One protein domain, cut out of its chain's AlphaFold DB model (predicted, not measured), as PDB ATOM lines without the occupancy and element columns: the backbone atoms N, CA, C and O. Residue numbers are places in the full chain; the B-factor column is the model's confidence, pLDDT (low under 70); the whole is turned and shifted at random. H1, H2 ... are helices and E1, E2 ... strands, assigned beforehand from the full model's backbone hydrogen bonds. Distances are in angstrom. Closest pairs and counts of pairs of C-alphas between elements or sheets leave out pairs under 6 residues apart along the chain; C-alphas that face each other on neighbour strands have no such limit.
ATOM      1  N   GLU A   9      59.386 166.213  23.968       86.69
ATOM      2  CA  GLU A   9      59.933 166.824  22.762       86.69
ATOM      3  C   GLU A   9      58.819 167.595  22.061       86.69
ATOM      4  O   GLU A   9      57.678 167.140  22.043       86.69
ATOM      5  N   ARG A  10      59.133 168.791  21.558       89.00
ATOM      6  CA  ARG A  10      58.188 169.647  20.839       89.00
ATOM      7  C   ARG A  10      58.762 169.960  19.475       89.00
ATOM      8  O   ARG A  10      59.895 170.439  19.398       89.00
ATOM      9  N   VAL A  11      57.981 169.719  18.432       86.94
ATOM     10  CA  VAL A  11      58.378 169.986  17.049       86.94
ATOM     11  C   VAL A  11      57.226 170.639  16.280       86.94
ATOM     12  O   VAL A  11      56.061 170.372  16.585       86.94
ATOM     13  N   PRO A  12      57.514 171.506  15.293       87.00
ATOM     14  CA  PRO A  12      56.494 171.999  14.374       87.00
ATOM     15  C   PRO A  12      55.818 170.849  13.620       87.00
ATOM     16  O   PRO A  12      56.477 169.882  13.239       87.00
ATOM     17  N   TRP A  13      54.516 170.975  13.367       86.56
ATOM     18  CA  TRP A  13      53.750 169.985  12.613       86.56
ATOM     19  C   TRP A  13      52.673 170.665  11.754       86.56
ATOM     20  O   TRP A  13      51.586 171.017  12.218       86.56
ATOM     21  N   GLY A  14      52.981 170.864  10.469       87.12
ATOM     22  CA  GLY A  14      52.139 171.651   9.566       87.12
ATOM     23  C   GLY A  14      51.918 173.068  10.109       87.12
ATOM     24  O   GLY A  14      52.881 173.773  10.395       87.12
ATOM     25  N   ALA A  15      50.662 173.481  10.280       89.31
ATOM     26  CA  ALA A  15      50.303 174.759  10.900       89.31
ATOM     27  C   ALA A  15      50.429 174.775  12.439       89.31
ATOM     28  O   ALA A  15      50.395 175.849  13.033       89.31
ATOM     29  N   GLY A  16      50.537 173.613  13.086       91.75
ATOM     30  CA  GLY A  16      50.497 173.476  14.541       91.75
ATOM     31  C   GLY A  16      51.776 172.896  15.143       91.75
ATOM     32  O   GLY A  16      52.878 173.075  14.618       91.75
ATOM     33  N   GLU A  17      51.626 172.187  16.263       91.75
ATOM     34  CA  GLU A  17      52.736 171.530  16.956       91.75
ATOM     35  C   GLU A  17      52.432 170.069  17.291       91.75
ATOM     36  O   GLU A  17      51.292 169.675  17.547       91.75
ATOM     37  N   GLU A  18      53.491 169.273  17.324       91.81
ATOM     38  CA  GLU A  18      53.491 167.931  17.876       91.81
ATOM     39  C   GLU A  18      54.299 167.926  19.176       91.81
ATOM     40  O   GLU A  18      55.428 168.421  19.241       91.81
ATOM     41  N   ILE A  19      53.721 167.329  20.216       91.25
ATOM     42  CA  ILE A  19      54.376 167.098  21.498       91.25
ATOM     43  C   ILE A  19      54.506 165.596  21.711       91.25
ATOM     44  O   ILE A  19      53.506 164.898  21.880       91.25
ATOM     45  N   THR A  20      55.736 165.097  21.771       89.56
ATOM     46  CA  THR A  20      56.004 163.709  22.150       89.56
ATOM     47  C   THR A  20      56.215 163.602  23.655       89.56
ATOM     48  O   THR A  20      57.037 164.318  24.233       89.56
ATOM     49  N   VAL A  21      55.491 162.689  24.299       89.50
ATOM     50  CA  VAL A  21      55.596 162.387  25.730       89.50
ATOM     51  C   VAL A  21      56.045 160.944  25.915       89.50
ATOM     52  O   VAL A  21      55.326 160.014  25.558       89.50
ATOM     53  N   TYR A  22      57.205 160.756  26.544       86.12
ATOM     54  CA  TYR A  22      57.718 159.437  26.912       86.12
ATOM     55  C   TYR A  22      57.308 159.111  28.348       86.12
ATOM     56  O   TYR A  22      57.801 159.719  29.305       86.12
ATOM     57  N   ARG A  23      56.372 158.174  28.517       81.06
ATOM     58  CA  ARG A  23      55.856 157.775  29.833       81.06
ATOM     59  C   ARG A  23      55.560 156.280  29.845       81.06
ATOM     60  O   ARG A  23      54.964 155.815  28.883       81.06
ATOM     61  N   PRO A  24      55.871 155.546  30.929       81.81
ATOM     62  CA  PRO A  24      55.465 154.154  31.034       81.81
ATOM     63  C   PRO A  24      53.943 153.983  31.142       81.81
ATOM     64  O   PRO A  24      53.309 154.630  31.984       81.81
ATOM     65  N   THR A  25      53.379 153.055  30.370       80.56
ATOM     66  CA  THR A  25      51.972 152.628  30.442       80.56
ATOM     67  C   THR A  25      51.916 151.188  30.942       80.56
ATOM     68  O   THR A  25      52.537 150.294  30.377       80.56
ATOM     69  N   ALA A  26      51.210 150.962  32.056       82.12
ATOM     70  CA  ALA A  26      51.161 149.666  32.746       82.12
ATOM     71  C   ALA A  26      52.555 149.052  33.033       82.12
ATOM     72  O   ALA A  26      52.740 147.839  32.962       82.12
ATOM     73  N   GLY A  27      53.540 149.901  33.351       80.62
ATOM     74  CA  GLY A  27      54.913 149.483  33.654       80.62
ATOM     75  C   GLY A  27      55.782 149.162  32.434       80.62
ATOM     76  O   GLY A  27      56.884 148.660  32.620       80.62
ATOM     77  N   ARG A  28      55.306 149.448  31.215       80.88
ATOM     78  CA  ARG A  28      56.024 149.234  29.950       80.88
ATOM     79  C   ARG A  28      56.369 150.557  29.291       80.88
ATOM     80  O   ARG A  28      55.605 151.511  29.428       80.88
ATOM     81  N   ASP A  29      57.468 150.598  28.550       83.06
ATOM     82  CA  ASP A  29      57.861 151.788  27.799       83.06
ATOM     83  C   ASP A  29      56.833 152.123  26.712       83.06
ATOM     84  O   ASP A  29      56.405 151.266  25.933       83.06
ATOM     85  N   SER A  30      56.452 153.399  26.661       86.81
ATOM     86  CA  SER A  30      55.547 153.930  25.646       86.81
ATOM     87  C   SER A  30      55.824 155.391  25.329       86.81
ATOM     88  O   SER A  30      56.361 156.140  26.155       86.81
ATOM     89  N   GLU A  31      55.434 155.790  24.124       89.25
ATOM     90  CA  GLU A  31      55.457 157.175  23.668       89.25
ATOM     91  C   GLU A  31      54.067 157.601  23.191       89.25
ATOM     92  O   GLU A  31      53.324 156.812  22.611       89.25
ATOM     93  N   TYR A  32      53.717 158.857  23.448       90.31
ATOM     94  CA  TYR A  32      52.480 159.468  22.979       90.31
ATOM     95  C   TYR A  32      52.812 160.704  22.162       90.31
ATOM     96  O   TYR A  32      53.452 161.624  22.665       90.31
ATOM     97  N   HIS A  33      52.339 160.728  20.924       91.44
ATOM     98  CA  HIS A  33      52.385 161.876  20.035       91.44
ATOM     99  C   HIS A  33      51.078 162.645  20.183       91.44
ATOM    100  O   HIS A  33      50.018 162.106  19.871       91.44
ATOM    101  N   LEU A  34      51.136 163.866  20.709       94.19
ATOM    102  CA  LEU A  34      49.989 164.754  20.892       94.19
ATOM    103  C   LEU A  34      50.049 165.854  19.836       94.19
ATOM    104  O   LEU A  34      51.051 166.559  19.754       94.19
ATOM    105  N   PHE A  35      48.983 166.017  19.060       93.75
ATOM    106  CA  PHE A  35      48.936 166.975  17.960       93.75
ATOM    107  C   PHE A  35      48.010 168.131  18.300       93.75
ATOM    108  O   PHE A  35      46.867 167.917  18.717       93.75
ATOM    109  N   PHE A  36      48.496 169.348  18.088       94.56
ATOM    110  CA  PHE A  36      47.768 170.579  18.356       94.56
ATOM    111  C   PHE A  36      47.626 171.407  17.082       94.56
ATOM    112  O   PHE A  36      48.537 171.421  16.255       94.56
ATOM    113  N   ASP A  37      46.495 172.099  16.922       92.94
ATOM    114  CA  ASP A  37      46.363 173.134  15.891       92.94
ATOM    115  C   ASP A  37      47.128 174.417  16.281       92.94
ATOM    116  O   ASP A  37      47.667 174.552  17.381       92.94
ATOM    117  N   ASP A  38      47.156 175.389  15.373       90.12
ATOM    118  CA  ASP A  38      47.767 176.716  15.549       90.12
ATOM    119  C   ASP A  38      47.135 177.572  16.671       90.12
ATOM    120  O   ASP A  38      47.666 178.629  17.017       90.12
ATOM    121  N   ARG A  39      46.016 177.133  17.265       89.56
ATOM    122  CA  ARG A  39      45.364 177.758  18.431       89.56
ATOM    123  C   ARG A  39      45.627 176.995  19.730       89.56
ATOM    124  O   ARG A  39      45.129 177.400  20.780       89.56
ATOM    125  N   GLY A  40      46.376 175.894  19.678       91.44
ATOM    126  CA  GLY A  40      46.630 175.028  20.826       91.44
ATOM    127  C   GLY A  40      45.473 174.083  21.167       91.44
ATOM    128  O   GLY A  40      45.429 173.558  22.282       91.44
ATOM    129  N   LEU A  41      44.529 173.842  20.249       93.00
ATOM    130  CA  LEU A  41      43.511 172.803  20.419       93.00
ATOM    131  C   LEU A  41      44.150 171.428  20.205       93.00
ATOM    132  O   LEU A  41      44.718 171.184  19.145       93.00
ATOM    133  N   LEU A  42      44.006 170.508  21.165       95.12
ATOM    134  CA  LEU A  42      44.398 169.107  20.980       95.12
ATOM    135  C   LEU A  42      43.470 168.456  19.946       95.12
ATOM    136  O   LEU A  42      42.305 168.183  20.233       95.12
ATOM    137  N   ILE A  43      43.992 168.194  18.751       95.00
ATOM    138  CA  ILE A  43      43.225 167.608  17.642       95.00
ATOM    139  C   ILE A  43      43.307 166.082  17.610       95.00
ATOM    140  O   ILE A  43      42.478 165.431  16.976       95.00
ATOM    141  N   GLY A  44      44.288 165.495  18.288       94.38
ATOM    142  CA  GLY A  44      44.393 164.053  18.407       94.38
ATOM    143  C   GLY A  44      45.675 163.590  19.073       94.38
ATOM    144  O   GLY A  44      46.584 164.375  19.344       94.38
ATOM    145  N   TYR A  45      45.739 162.288  19.322       94.69
ATOM    146  CA  TYR A  45      46.937 161.622  19.801       94.69
ATOM    147  C   TYR A  45      47.158 160.278  19.113       94.69
ATOM    148  O   TYR A  45      46.202 159.625  18.689       94.69
ATOM    149  N   ILE A  46      48.419 159.851  19.071       92.31
ATOM    150  CA  ILE A  46      48.841 158.500  18.694       92.31
ATOM    151  C   ILE A  46      49.743 157.960  19.804       92.31
ATOM    152  O   ILE A  46      50.821 158.500  20.056       92.31
ATOM    153  N   GLY A  47      49.277 156.926  20.496       91.69
ATOM    154  CA  GLY A  47      49.999 156.205  21.534       91.69
ATOM    155  C   GLY A  47      50.663 154.958  20.965       91.69
ATOM    156  O   GLY A  47      50.030 154.171  20.267       91.69
ATOM    157  N   ILE A  48      51.948 154.776  21.255       89.06
ATOM    158  CA  ILE A  48      52.754 153.647  20.793       89.06
ATOM    159  C   ILE A  48      53.286 152.902  22.013       89.06
ATOM    160  O   ILE A  48      53.965 153.462  22.876       89.06
ATOM    161  N   LEU A  49      52.976 151.612  22.067       88.25
ATOM    162  CA  LEU A  49      53.344 150.692  23.135       88.25
ATOM    163  C   LEU A  49      54.431 149.761  22.589       88.25
ATOM    164  O   LEU A  49      54.119 148.753  21.953       88.25
ATOM    165  N   TYR A  50      55.706 150.092  22.808       80.25
ATOM    166  CA  TYR A  50      56.833 149.415  22.145       80.25
ATOM    167  C   TYR A  50      56.846 147.899  22.365       80.25
ATOM    168  O   TYR A  50      56.997 147.125  21.418       80.25
ATOM    169  N   GLU A  51      56.623 147.474  23.609       79.00
ATOM    170  CA  GLU A  51      56.575 146.060  24.002       79.00
ATOM    171  C   GLU A  51      55.176 145.437  23.875       79.00
ATOM    172  O   GLU A  51      54.980 144.256  24.183       79.00
ATOM    173  N   GLY A  52      54.195 146.237  23.461       85.94
ATOM    174  CA  GLY A  52      52.790 145.884  23.426       85.94
ATOM    175  C   GLY A  52      52.151 145.727  24.812       85.94
ATOM    176  O   GLY A  52      52.809 145.444  25.817       85.94
ATOM    177  N   LEU A  53      50.835 145.902  24.870       88.38
ATOM    178  CA  LEU A  53      50.018 145.742  26.070       88.38
ATOM    179  C   LEU A  53      49.084 144.542  25.907       88.38
ATOM    180  O   LEU A  53      48.318 144.466  24.949       88.38
ATOM    181  N   ASP A  54      49.144 143.608  26.855       89.81
ATOM    182  CA  ASP A  54      48.241 142.458  26.889       89.81
ATOM    183  C   ASP A  54      46.812 142.919  27.205       89.81
ATOM    184  O   ASP A  54      46.527 143.418  28.300       89.81
ATOM    185  N   LEU A  55      45.912 142.750  26.235       89.06
ATOM    186  CA  LEU A  55      44.529 143.191  26.357       89.06
ATOM    187  C   LEU A  55      43.714 142.345  27.330       89.06
ATOM    188  O   LEU A  55      42.695 142.828  27.813       89.06
ATOM    189  N   ALA A  56      44.155 141.135  27.694       85.25
ATOM    190  CA  ALA A  56      43.459 140.332  28.701       85.25
ATOM    191  C   ALA A  56      43.363 141.059  30.058       85.25
ATOM    192  O   ALA A  56      42.430 140.831  30.830       85.25
ATOM    193  N   ALA A  57      44.301 141.972  30.332       81.06
ATOM    194  CA  ALA A  57      44.312 142.806  31.530       81.06
ATOM    195  C   ALA A  57      43.505 144.117  31.393       81.06
ATOM    196  O   ALA A  57      43.389 144.850  32.372       81.06
ATOM    197  N   GLN A  58      42.941 144.426  30.217       86.56
ATOM    198  CA  GLN A  58      42.343 145.728  29.878       86.56
ATOM    199  C   GLN A  58      40.852 145.611  29.532       86.56
ATOM    200  O   GLN A  58      40.435 145.867  28.404       86.56
ATOM    201  N   ARG A  59      40.029 145.232  30.521       83.88
ATOM    202  CA  ARG A  59      38.607 144.873  30.325       83.88
ATOM    203  C   ARG A  59      37.788 145.910  29.552       83.88
ATOM    204  O   ARG A  59      37.042 145.536  28.646       83.88
ATOM    205  N   ASP A  60      37.928 147.192  29.879       84.69
ATOM    206  CA  ASP A  60      37.160 148.258  29.222       84.69
ATOM    207  C   ASP A  60      37.560 148.408  27.750       84.69
ATOM    208  O   ASP A  60      36.704 148.521  26.869       84.69
ATOM    209  N   TYR A  61      38.859 148.306  27.463       82.31
ATOM    210  CA  TYR A  61      39.391 148.398  26.108       82.31
ATOM    211  C   TYR A  61      38.993 147.183  25.262       82.31
ATOM    212  O   TYR A  61      38.547 147.331  24.125       82.31
ATOM    213  N   THR A  62      39.060 145.976  25.830       84.88
ATOM    214  CA  THR A  62      38.563 144.753  25.180       84.88
ATOM    215  C   THR A  62      37.075 144.861  24.855       84.88
ATOM    216  O   THR A  62      36.645 144.458  23.776       84.88
ATOM    217  N   THR A  63      36.288 145.450  25.761       87.88
ATOM    218  CA  THR A  63      34.849 145.670  25.559       87.88
ATOM    219  C   THR A  63      34.582 146.654  24.421       87.88
ATOM    220  O   THR A  63      33.639 146.455  23.656       87.88
ATOM    221  N   TRP A  64      35.402 147.700  24.277       88.81
ATOM    222  CA  TRP A  64      35.316 148.609  23.133       88.81
ATOM    223  C   TRP A  64      35.683 147.907  21.820       88.81
ATOM    224  O   TRP A  64      34.911 147.996  20.866       88.81
ATOM    225  N   LEU A  65      36.792 147.158  21.781       85.81
ATOM    226  CA  LEU A  65      37.237 146.419  20.590       85.81
ATOM    227  C   LEU A  65      36.196 145.405  20.106       85.81
ATOM    228  O   LEU A  65      35.989 145.274  18.904       85.81
ATOM    229  N   ALA A  66      35.514 144.722  21.031       87.75
ATOM    230  CA  ALA A  66      34.481 143.736  20.715       87.75
ATOM    231  C   ALA A  66      33.258 144.330  19.989       87.75
ATOM    232  O   ALA A  66      32.492 143.588  19.379       87.75
ATOM    233  N   LYS A  67      33.069 145.656  20.051       88.62
ATOM    234  CA  LYS A  67      32.006 146.373  19.332       88.62
ATOM    235  C   LYS A  67      32.429 146.825  17.934       88.62
ATOM    236  O   LYS A  67      31.570 147.238  17.164       88.62
ATOM    237  N   GLN A  68      33.723 146.775  17.614       90.69
ATOM    238  CA  GLN A  68      34.240 147.222  16.323       90.69
ATOM    239  C   GLN A  68      34.368 146.051  15.348       90.69
ATOM    240  O   GLN A  68      34.555 144.900  15.747       90.69
ATOM    241  N   THR A  69      34.330 146.349  14.052       86.06
ATOM    242  CA  THR A  69      34.641 145.368  13.006       86.06
ATOM    243  C   THR A  69      36.147 145.384  12.723       86.06
ATOM    244  O   THR A  69      36.648 146.394  12.221       86.06
ATOM    245  N   PRO A  70      36.896 144.309  13.038       86.38
ATOM    246  CA  PRO A  70      38.319 144.261  12.735       86.38
ATOM    247  C   PRO A  70      38.552 144.155  11.228       86.38
ATOM    248  O   PRO A  70      37.865 143.409  10.534       86.38
ATOM    249  N   THR A  71      39.566 144.859  10.741       86.19
ATOM    250  CA  THR A  71      40.103 144.707   9.386       86.19
ATOM    251  C   THR A  71      41.511 144.137   9.480       86.19
ATOM    252  O   THR A  71      42.364 144.708  10.161       86.19
ATOM    253  N   ASP A  72      41.766 143.008   8.823       83.25
ATOM    254  CA  ASP A  72      43.120 142.460   8.744       83.25
ATOM    255  C   ASP A  72      43.991 143.363   7.862       83.25
ATOM    256  O   ASP A  72      43.562 143.823   6.803       83.25
ATOM    257  N   PHE A  73      45.229 143.611   8.289       76.69
ATOM    258  CA  PHE A  73      46.195 144.366   7.498       76.69
ATOM    259  C   PHE A  73      47.578 143.718   7.562       76.69
ATOM    260  O   PHE A  73      47.961 143.111   8.566       76.69
ATOM    261  N   LEU A  74      48.325 143.831   6.464       74.56
ATOM    262  CA  LEU A  74      49.682 143.307   6.374       74.56
ATOM    263  C   LEU A  74      50.653 144.265   7.053       74.56
ATOM    264  O   LEU A  74      50.640 145.470   6.796       74.56
ATOM    265  N   LEU A  75      51.511 143.712   7.903       70.81
ATOM    266  CA  LEU A  75      52.582 144.478   8.517       70.81
ATOM    267  C   LEU A  75      53.700 144.696   7.487       70.81
ATOM    268  O   LEU A  75      53.995 143.782   6.709       70.81
ATOM    269  N   PRO A  76      54.374 145.861   7.494       67.94
ATOM    270  CA  PRO A  76      55.601 146.043   6.727       67.94
ATOM    271  C   PRO A  76      56.600 144.912   7.013       67.94
ATOM    272  O   PRO A  76      56.634 144.361   8.122       67.94
ATOM    273  N   ALA A  77      57.409 144.531   6.024       65.38
ATOM    274  CA  ALA A  77      58.334 143.399   6.142       65.38
ATOM    275  C   ALA A  77      59.339 143.597   7.293       65.38
ATOM    276  O   ALA A  77      59.704 142.647   7.989       65.38
ATOM    277  N   GLU A  78      59.719 144.848   7.538       63.16
ATOM    278  CA  GLU A  78      60.615 145.299   8.600       63.16
ATOM    279  C   GLU A  78      60.034 145.047   9.998       63.16
ATOM    280  O   GLU A  78      60.777 144.726  10.927       63.16
ATOM    281  N   VAL A  79      58.708 145.156  10.138       62.56
ATOM    282  CA  VAL A  79      57.969 144.863  11.376       62.56
ATOM    283  C   VAL A  79      57.730 143.353  11.493       62.56
ATOM    284  O   VAL A  79      57.976 142.754  12.542       62.56
ATOM    285  N   SER A  80      57.349 142.710  10.384       60.81
ATOM    286  CA  SER A  80      57.033 141.274  10.311       60.81
ATOM    287  C   SER A  80      58.223 140.369  10.646       60.81
ATOM    288  O   SER A  80      58.061 139.325  11.278       60.81
ATOM    289  N   GLY A  81      59.438 140.764  10.249       57.44
ATOM    290  CA  GLY A  81      60.664 140.023  10.560       57.44
ATOM    291  C   GLY A  81      61.047 140.048  12.046       57.44
ATOM    292  O   GLY A  81      61.792 139.180  12.494       57.44
ATOM    293  N   ARG A  82      60.533 141.021  12.813       57.56
ATOM    294  CA  ARG A  82      60.853 141.228  14.238       57.56
ATOM    295  C   ARG A  82      59.769 140.691  15.169       57.56
ATOM    296  O   ARG A  82      60.092 140.140  16.215       57.56
ATOM    297  N   ALA A  83      58.502 140.765  14.762       55.56
ATOM    298  CA  ALA A  83      57.348 140.279  15.515       55.56
ATOM    299  C   ALA A  83      57.185 138.741  15.454       55.56
ATOM    300  O   ALA A  83      56.121 138.239  15.107       55.56
ATOM    301  N   ALA A  84      58.244 137.975  15.744       58.94
ATOM    302  CA  ALA A  84      58.232 136.503  15.765       58.94
ATOM    303  C   ALA A  84      57.642 135.827  14.499       58.94
ATOM    304  O   ALA A  84      57.085 134.735  14.577       58.94
ATOM    305  N   GLY A  85      57.752 136.467  13.326       56.25
ATOM    306  CA  GLY A  85      57.224 135.946  12.059       56.25
ATOM    307  C   GLY A  85      55.747 136.254  11.783       56.25
ATOM    308  O   GLY A  85      55.200 135.745  10.801       56.25
ATOM    309  N   LEU A  86      55.097 137.087  12.600       62.09
ATOM    310  CA  LEU A  86      53.720 137.534  12.381       62.09
ATOM    311  C   LEU A  86      53.667 138.512  11.201       62.09
ATOM    312  O   LEU A  86      54.295 139.567  11.222       62.09
ATOM    313  N   ARG A  87      52.918 138.145  10.155       64.44
ATOM    314  CA  ARG A  87      52.803 138.915   8.899       64.44
ATOM    315  C   ARG A  87      51.602 139.862   8.856       64.44
ATOM    316  O   ARG A  87      51.476 140.643   7.915       64.44
ATOM    317  N   SER A  88      50.711 139.782   9.839       73.12
ATOM    318  CA  SER A  88      49.469 140.550   9.867       73.12
ATOM    319  C   SER A  88      49.116 141.027  11.272       73.12
ATOM    320  O   SER A  88      49.420 140.379  12.274       73.12
ATOM    321  N   GLY A  89      48.461 142.183  11.321       80.81
ATOM    322  CA  GLY A  89      47.795 142.712  12.498       80.81
ATOM    323  C   GLY A  89      46.306 142.897  12.228       80.81
ATOM    324  O   GLY A  89      45.826 142.743  11.103       80.81
ATOM    325  N   ARG A  90      45.573 143.257  13.277       86.62
ATOM    326  CA  ARG A  90      44.173 143.660  13.187       86.62
ATOM    327  C   ARG A  90      44.033 145.126  13.474       86.62
ATOM    328  O   ARG A  90      44.528 145.618  14.493       86.62
ATOM    329  N   LEU A  91      43.297 145.773  12.589       84.56
ATOM    330  CA  LEU A  91      42.900 147.138  12.734       84.56
ATOM    331  C   LEU A  91      41.466 147.253  13.237       84.56
ATOM    332  O   LEU A  91      40.541 146.761  12.600       84.56
ATOM    333  N   TYR A  92      41.286 147.987  14.325       87.81
ATOM    334  CA  TYR A  92      39.991 148.374  14.853       87.81
ATOM    335  C   TYR A  92      39.806 149.876  14.691       87.81
ATOM    336  O   TYR A  92      40.756 150.653  14.832       87.81
ATOM    337  N   GLY A  93      38.580 150.291  14.409       84.00
ATOM    338  CA  GLY A  93      38.232 151.696  14.392       84.00
ATOM    339  C   GLY A  93      36.740 151.914  14.484       84.00
ATOM    340  O   GLY A  93      35.979 151.134  13.912       84.00
ATOM    341  N   ASP A  94      36.351 152.983  15.166       82.19
ATOM    342  CA  ASP A  94      35.006 153.520  15.035       82.19
ATOM    343  C   ASP A  94      34.947 154.572  13.911       82.19
ATOM    344  O   ASP A  94      35.961 155.048  13.389       82.19
ATOM    345  N   GLN A  95      33.724 154.874  13.485       66.31
ATOM    346  CA  GLN A  95      33.405 156.013  12.624       66.31
ATOM    347  C   GLN A  95      32.695 157.059  13.487       66.31
ATOM    348  O   GLN A  95      31.551 157.426  13.223       66.31
ATOM    349  N   GLY A  96      33.323 157.448  14.601       74.75
ATOM    350  CA  GLY A  96      32.730 158.424  15.506       74.75
ATOM    351  C   GLY A  96      32.518 159.771  14.811       74.75
ATOM    352  O   GLY A  96      33.372 160.247  14.064       74.75
ATOM    353  N   GLU A  97      31.378 160.412  15.067       78.25
ATOM    354  CA  GLU A  97      31.019 161.681  14.410       78.25
ATOM    355  C   GLU A  97      31.962 162.835  14.788       78.25
ATOM    356  O   GLU A  97      32.207 163.731  13.985       78.25
ATOM    357  N   ARG A  98      32.508 162.816  16.013       87.62
ATOM    358  CA  ARG A  98      33.395 163.871  16.539       87.62
ATOM    359  C   ARG A  98      34.847 163.435  16.652       87.62
ATOM    360  O   ARG A  98      35.745 164.167  16.246       87.62
ATOM    361  N   VAL A  99      35.061 162.267  17.246       90.25
ATOM    362  CA  VAL A  99      36.375 161.666  17.473       90.25
ATOM    363  C   VAL A  99      36.338 160.274  16.878       90.25
ATOM    364  O   VAL A  99      35.421 159.512  17.169       90.25
ATOM    365  N   SER A 100      37.341 159.961  16.074       91.38
ATOM    366  CA  SER A 100      37.605 158.630  15.559       91.38
ATOM    367  C   SER A 100      38.708 157.982  16.390       91.38
ATOM    368  O   SER A 100      39.830 158.495  16.450       91.38
ATOM    369  N   ALA A 101      38.401 156.855  17.023       92.19
ATOM    370  CA  ALA A 101      39.363 156.049  17.758       92.19
ATOM    371  C   ALA A 101      39.840 154.882  16.892       92.19
ATOM    372  O   ALA A 101      39.024 154.171  16.304       92.19
ATOM    373  N   ARG A 102      41.156 154.658  16.814       91.75
ATOM    374  CA  ARG A 102      41.760 153.548  16.056       91.75
ATOM    375  C   ARG A 102      42.752 152.778  16.915       91.75
ATOM    376  O   ARG A 102      43.465 153.377  17.714       91.75
ATOM    377  N   ALA A 103      42.838 151.468  16.698       91.62
ATOM    378  CA  ALA A 103      43.741 150.597  17.441       91.62
ATOM    379  C   ALA A 103      44.349 149.502  16.565       91.62
ATOM    380  O   ALA A 103      43.638 148.853  15.798       91.62
ATOM    381  N   ILE A 104      45.643 149.246  16.735       88.88
ATOM    382  CA  ILE A 104      46.356 148.151  16.080       88.88
ATOM    383  C   ILE A 104      46.721 147.103  17.118       88.88
ATOM    384  O   ILE A 104      47.442 147.374  18.083       88.88
ATOM    385  N   THR A 105      46.262 145.880  16.872       88.75
ATOM    386  CA  THR A 105      46.627 144.719  17.684       88.75
ATOM    387  C   THR A 105      47.312 143.661  16.837       88.75
ATOM    388  O   THR A 105      47.056 143.550  15.638       88.75
ATOM    389  N   ILE A 106      48.161 142.856  17.465       85.38
ATOM    390  CA  ILE A 106      48.769 141.684  16.842       85.38
ATOM    391  C   ILE A 106      48.467 140.474  17.741       85.38
ATOM    392  O   ILE A 106      48.710 140.546  18.953       85.38
ATOM    393  N   PRO A 107      47.911 139.375  17.196       82.25
ATOM    394  CA  PRO A 107      47.705 138.154  17.964       82.25
ATOM    395  C   PRO A 107      49.049 137.490  18.291       82.25
ATOM    396  O   PRO A 107      49.918 137.377  17.430       82.25
ATOM    397  N   LYS A 108      49.212 137.032  19.533       79.81
ATOM    398  CA  LYS A 108      50.366 136.251  19.991       79.81
ATOM    399  C   LYS A 108      49.850 135.081  20.822       79.81
ATOM    400  O   LYS A 108      49.358 135.285  21.931       79.81
ATOM    401  N   ASP A 109      49.943 133.878  20.263       81.88
ATOM    402  CA  ASP A 109      49.289 132.678  20.794       81.88
ATOM    403  C   ASP A 109      47.774 132.921  20.978       81.88
ATOM    404  O   ASP A 109      47.107 133.391  20.056       81.88
ATOM    405  N   GLU A 110      47.222 132.657  22.163       80.88
ATOM    406  CA  GLU A 110      45.810 132.915  22.497       80.88
ATOM    407  C   GLU A 110      45.530 134.371  22.922       80.88
ATOM    408  O   GLU A 110      44.398 134.721  23.258       80.88
ATOM    409  N   ARG A 111      46.549 135.240  22.938       84.81
ATOM    410  CA  ARG A 111      46.449 136.613  23.455       84.81
ATOM    411  C   ARG A 111      46.371 137.641  22.334       84.81
ATOM    412  O   ARG A 111      46.970 137.479  21.271       84.81
ATOM    413  N   GLN A 112      45.685 138.750  22.603       87.00
ATOM    414  CA  GLN A 112      45.715 139.938  21.750       87.00
ATOM    415  C   GLN A 112      46.575 141.018  22.395       87.00
ATOM    416  O   GLN A 112      46.335 141.416  23.536       87.00
ATOM    417  N   ILE A 113      47.576 141.489  21.655       88.19
ATOM    418  CA  ILE A 113      48.524 142.490  22.132       88.19
ATOM    419  C   ILE A 113      48.266 143.804  21.400       88.19
ATOM    420  O   ILE A 113      48.323 143.845  20.171       88.19
ATOM    421  N   LEU A 114      47.980 144.870  22.145       90.25
ATOM    422  CA  LEU A 114      47.817 146.230  21.630       90.25
ATOM    423  C   LEU A 114      49.185 146.889  21.466       90.25
ATOM    424  O   LEU A 114      49.952 146.935  22.423       90.25
ATOM    425  N   TYR A 115      49.470 147.423  20.285       87.81
ATOM    426  CA  TYR A 115      50.732 148.119  20.009       87.81
ATOM    427  C   TYR A 115      50.555 149.603  19.736       87.81
ATOM    428  O   TYR A 115      51.480 150.380  19.962       87.81
ATOM    429  N   LEU A 116      49.384 149.990  19.242       90.44
ATOM    430  CA  LEU A 116      49.090 151.374  18.940       90.44
ATOM    431  C   LEU A 116      47.617 151.647  19.220       90.44
ATOM    432  O   LEU A 116      46.752 150.899  18.755       90.44
ATOM    433  N   ASP A 117      47.345 152.728  19.936       91.94
ATOM    434  CA  ASP A 117      46.029 153.345  20.050       91.94
ATOM    435  C   ASP A 117      46.065 154.814  19.609       91.94
ATOM    436  O   ASP A 117      47.107 155.464  19.576       91.94
ATOM    437  N   SER A 118      44.926 155.346  19.190       93.06
ATOM    438  CA  SER A 118      44.814 156.750  18.803       93.06
ATOM    439  C   SER A 118      43.385 157.233  18.964       93.06
ATOM    440  O   SER A 118      42.436 156.464  18.794       93.06
ATOM    441  N   GLY A 119      43.245 158.520  19.250       93.69
ATOM    442  CA  GLY A 119      41.981 159.240  19.216       93.69
ATOM    443  C   GLY A 119      42.198 160.557  18.496       93.69
ATOM    444  O   GLY A 119      43.060 161.336  18.896       93.69
ATOM    445  N   VAL A 120      41.451 160.790  17.421       93.81
ATOM    446  CA  VAL A 120      41.656 161.934  16.525       93.81
ATOM    447  C   VAL A 120      40.315 162.571  16.210       93.81
ATOM    448  O   VAL A 120      39.351 161.860  15.938       93.81
ATOM    449  N   LEU A 121      40.234 163.901  16.221       94.38
ATOM    450  CA  LEU A 121      39.059 164.605  15.715       94.38
ATOM    451  C   LEU A 121      38.793 164.168  14.277       94.38
ATOM    452  O   LEU A 121      39.687 164.217  13.436       94.38
ATOM    453  N   THR A 122      37.567 163.742  13.989       92.94
ATOM    454  CA  THR A 122      37.230 163.062  12.731       92.94
ATOM    455  C   THR A 122      37.667 163.834  11.470       92.94
ATOM    456  O   THR A 122      38.267 163.199  10.599       92.94
ATOM    457  N   PRO A 123      37.530 165.177  11.380       94.12
ATOM    458  CA  PRO A 123      38.073 165.956  10.255       94.12
ATOM    459  C   PRO A 123      39.591 165.822  10.033       94.12
ATOM    460  O   PRO A 123      40.076 165.916   8.908       94.12
ATOM    461  N   TYR A 124      40.360 165.573  11.096       93.25
ATOM    462  CA  TYR A 124      41.816 165.414  11.052       93.25
ATOM    463  C   TYR A 124      42.272 163.968  10.834       93.25
ATOM    464  O   TYR A 124      43.455 163.748  10.568       93.25
ATOM    465  N   LEU A 125      41.379 162.973  10.897       89.75
ATOM    466  CA  LEU A 125      41.744 161.558  10.750       89.75
ATOM    467  C   LEU A 125      42.556 161.255   9.471       89.75
ATOM    468  O   LEU A 125      43.539 160.517   9.568       89.75
ATOM    469  N   PRO A 126      42.245 161.825   8.286       86.25
ATOM    470  CA  PRO A 126      43.059 161.602   7.086       86.25
ATOM    471  C   PRO A 126      44.494 162.150   7.191       86.25
ATOM    472  O   PRO A 126      45.383 161.708   6.463       86.25
ATOM    473  N   LEU A 127      44.726 163.122   8.077       85.94
ATOM    474  CA  LEU A 127      46.018 163.780   8.296       85.94
ATOM    475  C   LEU A 127      46.821 163.115   9.419       85.94
ATOM    476  O   LEU A 127      48.053 163.130   9.363       85.94
ATOM    477  N   LEU A 128      46.123 162.502  10.379       85.31
ATOM    478  CA  LEU A 128      46.641 161.873  11.595       85.31
ATOM    479  C   LEU A 128      46.197 160.410  11.706       85.31
ATOM    480  O   LEU A 128      45.619 159.979  12.700       85.31
ATOM    481  N   SER A 129      46.446 159.627  10.660       83.25
ATOM    482  CA  SER A 129      46.145 158.199  10.698       83.25
ATOM    483  C   SER A 129      47.299 157.421  11.332       83.25
ATOM    484  O   SER A 129      48.445 157.576  10.906       83.25
ATOM    485  N   PRO A 130      47.022 156.499  12.266       79.44
ATOM    486  CA  PRO A 130      48.060 155.632  12.808       79.44
ATOM    487  C   PRO A 130      48.572 154.569  11.826       79.44
ATOM    488  O   PRO A 130      49.500 153.834  12.155       79.44
ATOM    489  N   TYR A 131      47.976 154.448  10.634       76.25
ATOM    490  CA  TYR A 131      48.466 153.543   9.582       76.25
ATOM    491  C   TYR A 131      49.541 154.177   8.728       76.25
ATOM    492  O   TYR A 131      50.083 153.515   7.841       76.25
ATOM    493  N   LYS A 132      49.814 155.465   8.932       77.19
ATOM    494  CA  LYS A 132      50.879 156.085   8.180       77.19
ATOM    495  C   LYS A 132      52.216 155.428   8.552       77.19
ATOM    496  O   LYS A 132      52.416 155.078   9.725       77.19
ATOM    497  N   PRO A 133      53.107 155.202   7.571       72.69
ATOM    498  CA  PRO A 133      54.337 154.452   7.791       72.69
ATOM    499  C   PRO A 133      55.163 154.950   8.988       72.69
ATOM    500  O   PRO A 133      55.707 154.131   9.724       72.69
ATOM    501  N   GLU A 134      55.200 156.262   9.241       73.56
ATOM    502  CA  GLU A 134      55.948 156.887  10.338       73.56
ATOM    503  C   GLU A 134      55.571 156.377  11.736       73.56
ATOM    504  O   GLU A 134      56.439 156.305  12.607       73.56
ATOM    505  N   PHE A 135      54.315 155.973  11.953       79.12
ATOM    506  CA  PHE A 135      53.873 155.384  13.220       79.12
ATOM    507  C   PHE A 135      54.061 153.867  13.217       79.12
ATOM    508  O   PHE A 135      54.525 153.291  14.202       79.12
ATOM    509  N   LEU A 136      53.768 153.212  12.089       75.62
ATOM    510  CA  LEU A 136      53.878 151.757  11.964       75.62
ATOM    511  C   LEU A 136      55.314 151.248  12.134       75.62
ATOM    512  O   LEU A 136      55.511 150.199  12.744       75.62
ATOM    513  N   PHE A 137      56.324 151.982  11.655       72.44
ATOM    514  CA  PHE A 137      57.732 151.582  11.795       72.44
ATOM    515  C   PHE A 137      58.229 151.546  13.244       72.44
ATOM    516  O   PHE A 137      59.257 150.922  13.524       72.44
ATOM    517  N   LYS A 138      57.523 152.206  14.166       72.69
ATOM    518  CA  LYS A 138      57.888 152.245  15.586       72.69
ATOM    519  C   LYS A 138      57.307 151.085  16.390       72.69
ATOM    520  O   LYS A 138      57.751 150.827  17.509       72.69
TER     521      LYS A 138
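What this domain is: This is residues 9 to 138 of the 327 residues of an uncharacterized protein of Nitrospirae bacterium 13_2_20CM_2_63_8 (UniProt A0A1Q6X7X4). One eight-stranded antiparallel sheet makes the body, twisted and curled like part of a barrel, an open trough whose edge strands E1 and E5 stay apart. Helix H1 crosses the outside of the curl, and the tail after E8, with the small H3, runs through its hollow side, while small H2 sits past the end of E5. The printed part has 130 residues, with three named helices and eight named strands in the order E1 E2 E3 E4 H1 E5 H2 E6 E7 E8 H3, and is mostly strand. The sheet's order is E1 - E2 - E3 - E4 - E8 - E7 - E6 - E5. The whole is compact, with a radius of gyration of the C-alphas of 14.7 A, and elongated, spanning 45 by 29 by 28 A.

How they stand to each other: Inner strands E4, residues 42 to 54, and E8, residues 111 to 121, are antiparallel at 174 degrees, with N 47 and O 117 2.8 A apart. E4 bends by 97 degrees at residue 51, and E8 by 54 degrees at residue 115. On the other side of E4 is E3, residues 30 to 36 (N 33 to O 46, 2.8 A). Next come E2, residues 16 to 22 (N 19 to O 34, 2.8 A), and edge strand E1, residues 9 to 13 (N 11 to O 18, 3.0 A). E1 to E4 form a meander, each strand the antiparallel neighbour of the one before. On the other side of E8 is E7, residues 99 to 108 (N 104 to O 116, 2.8 A). Then come E6, residues 88 to 93 (N 92 to O 103, 2.9 A), and edge strand E5, residues 71 to 74 (N 73 to O 89, 3.0 A). E6, E7 and E8 form a second meander. H1, residues 59 to 65, is on the sheet at a height of 10.3 A, only just over E7, with 3 of its C-alphas falling on that strand. It runs across the strands, at 63 degrees to E7 on the local plane; the closest C-alphas of H1 and E6 are those of Leu 65 and Tyr 92, 6.7 A. H3, residues 133 to 136, only grazes the sheet, with residues 135 to 136. H2, residues 77 to 80, is only just not on it, with 4 pairs of C-alphas within 10 A. Every O i to N i+4 pair of H1 is within hydrogen-bond range; H2 and H3 are too short for such a pair.

Where its parts are: E1 begins at C-alpha 9, (59.933, 166.824, 22.762). E8 measures 30.0 A from first to last C-alpha, E7 29.1 A, E4 27.6 A and E2 20.1 A; H1 measures 10.0 A. H3 ends at C-alpha 136, (53.878, 151.757, 11.964).

The domain as a whole: The two C-alphas farthest apart are those of Arg 39 and Asp 109, 45.3 A. The printed part has no cut, and its one long link is E8 to H3, 11 residues. Residues 76 to 87 and residue 95 have pLDDT under 70.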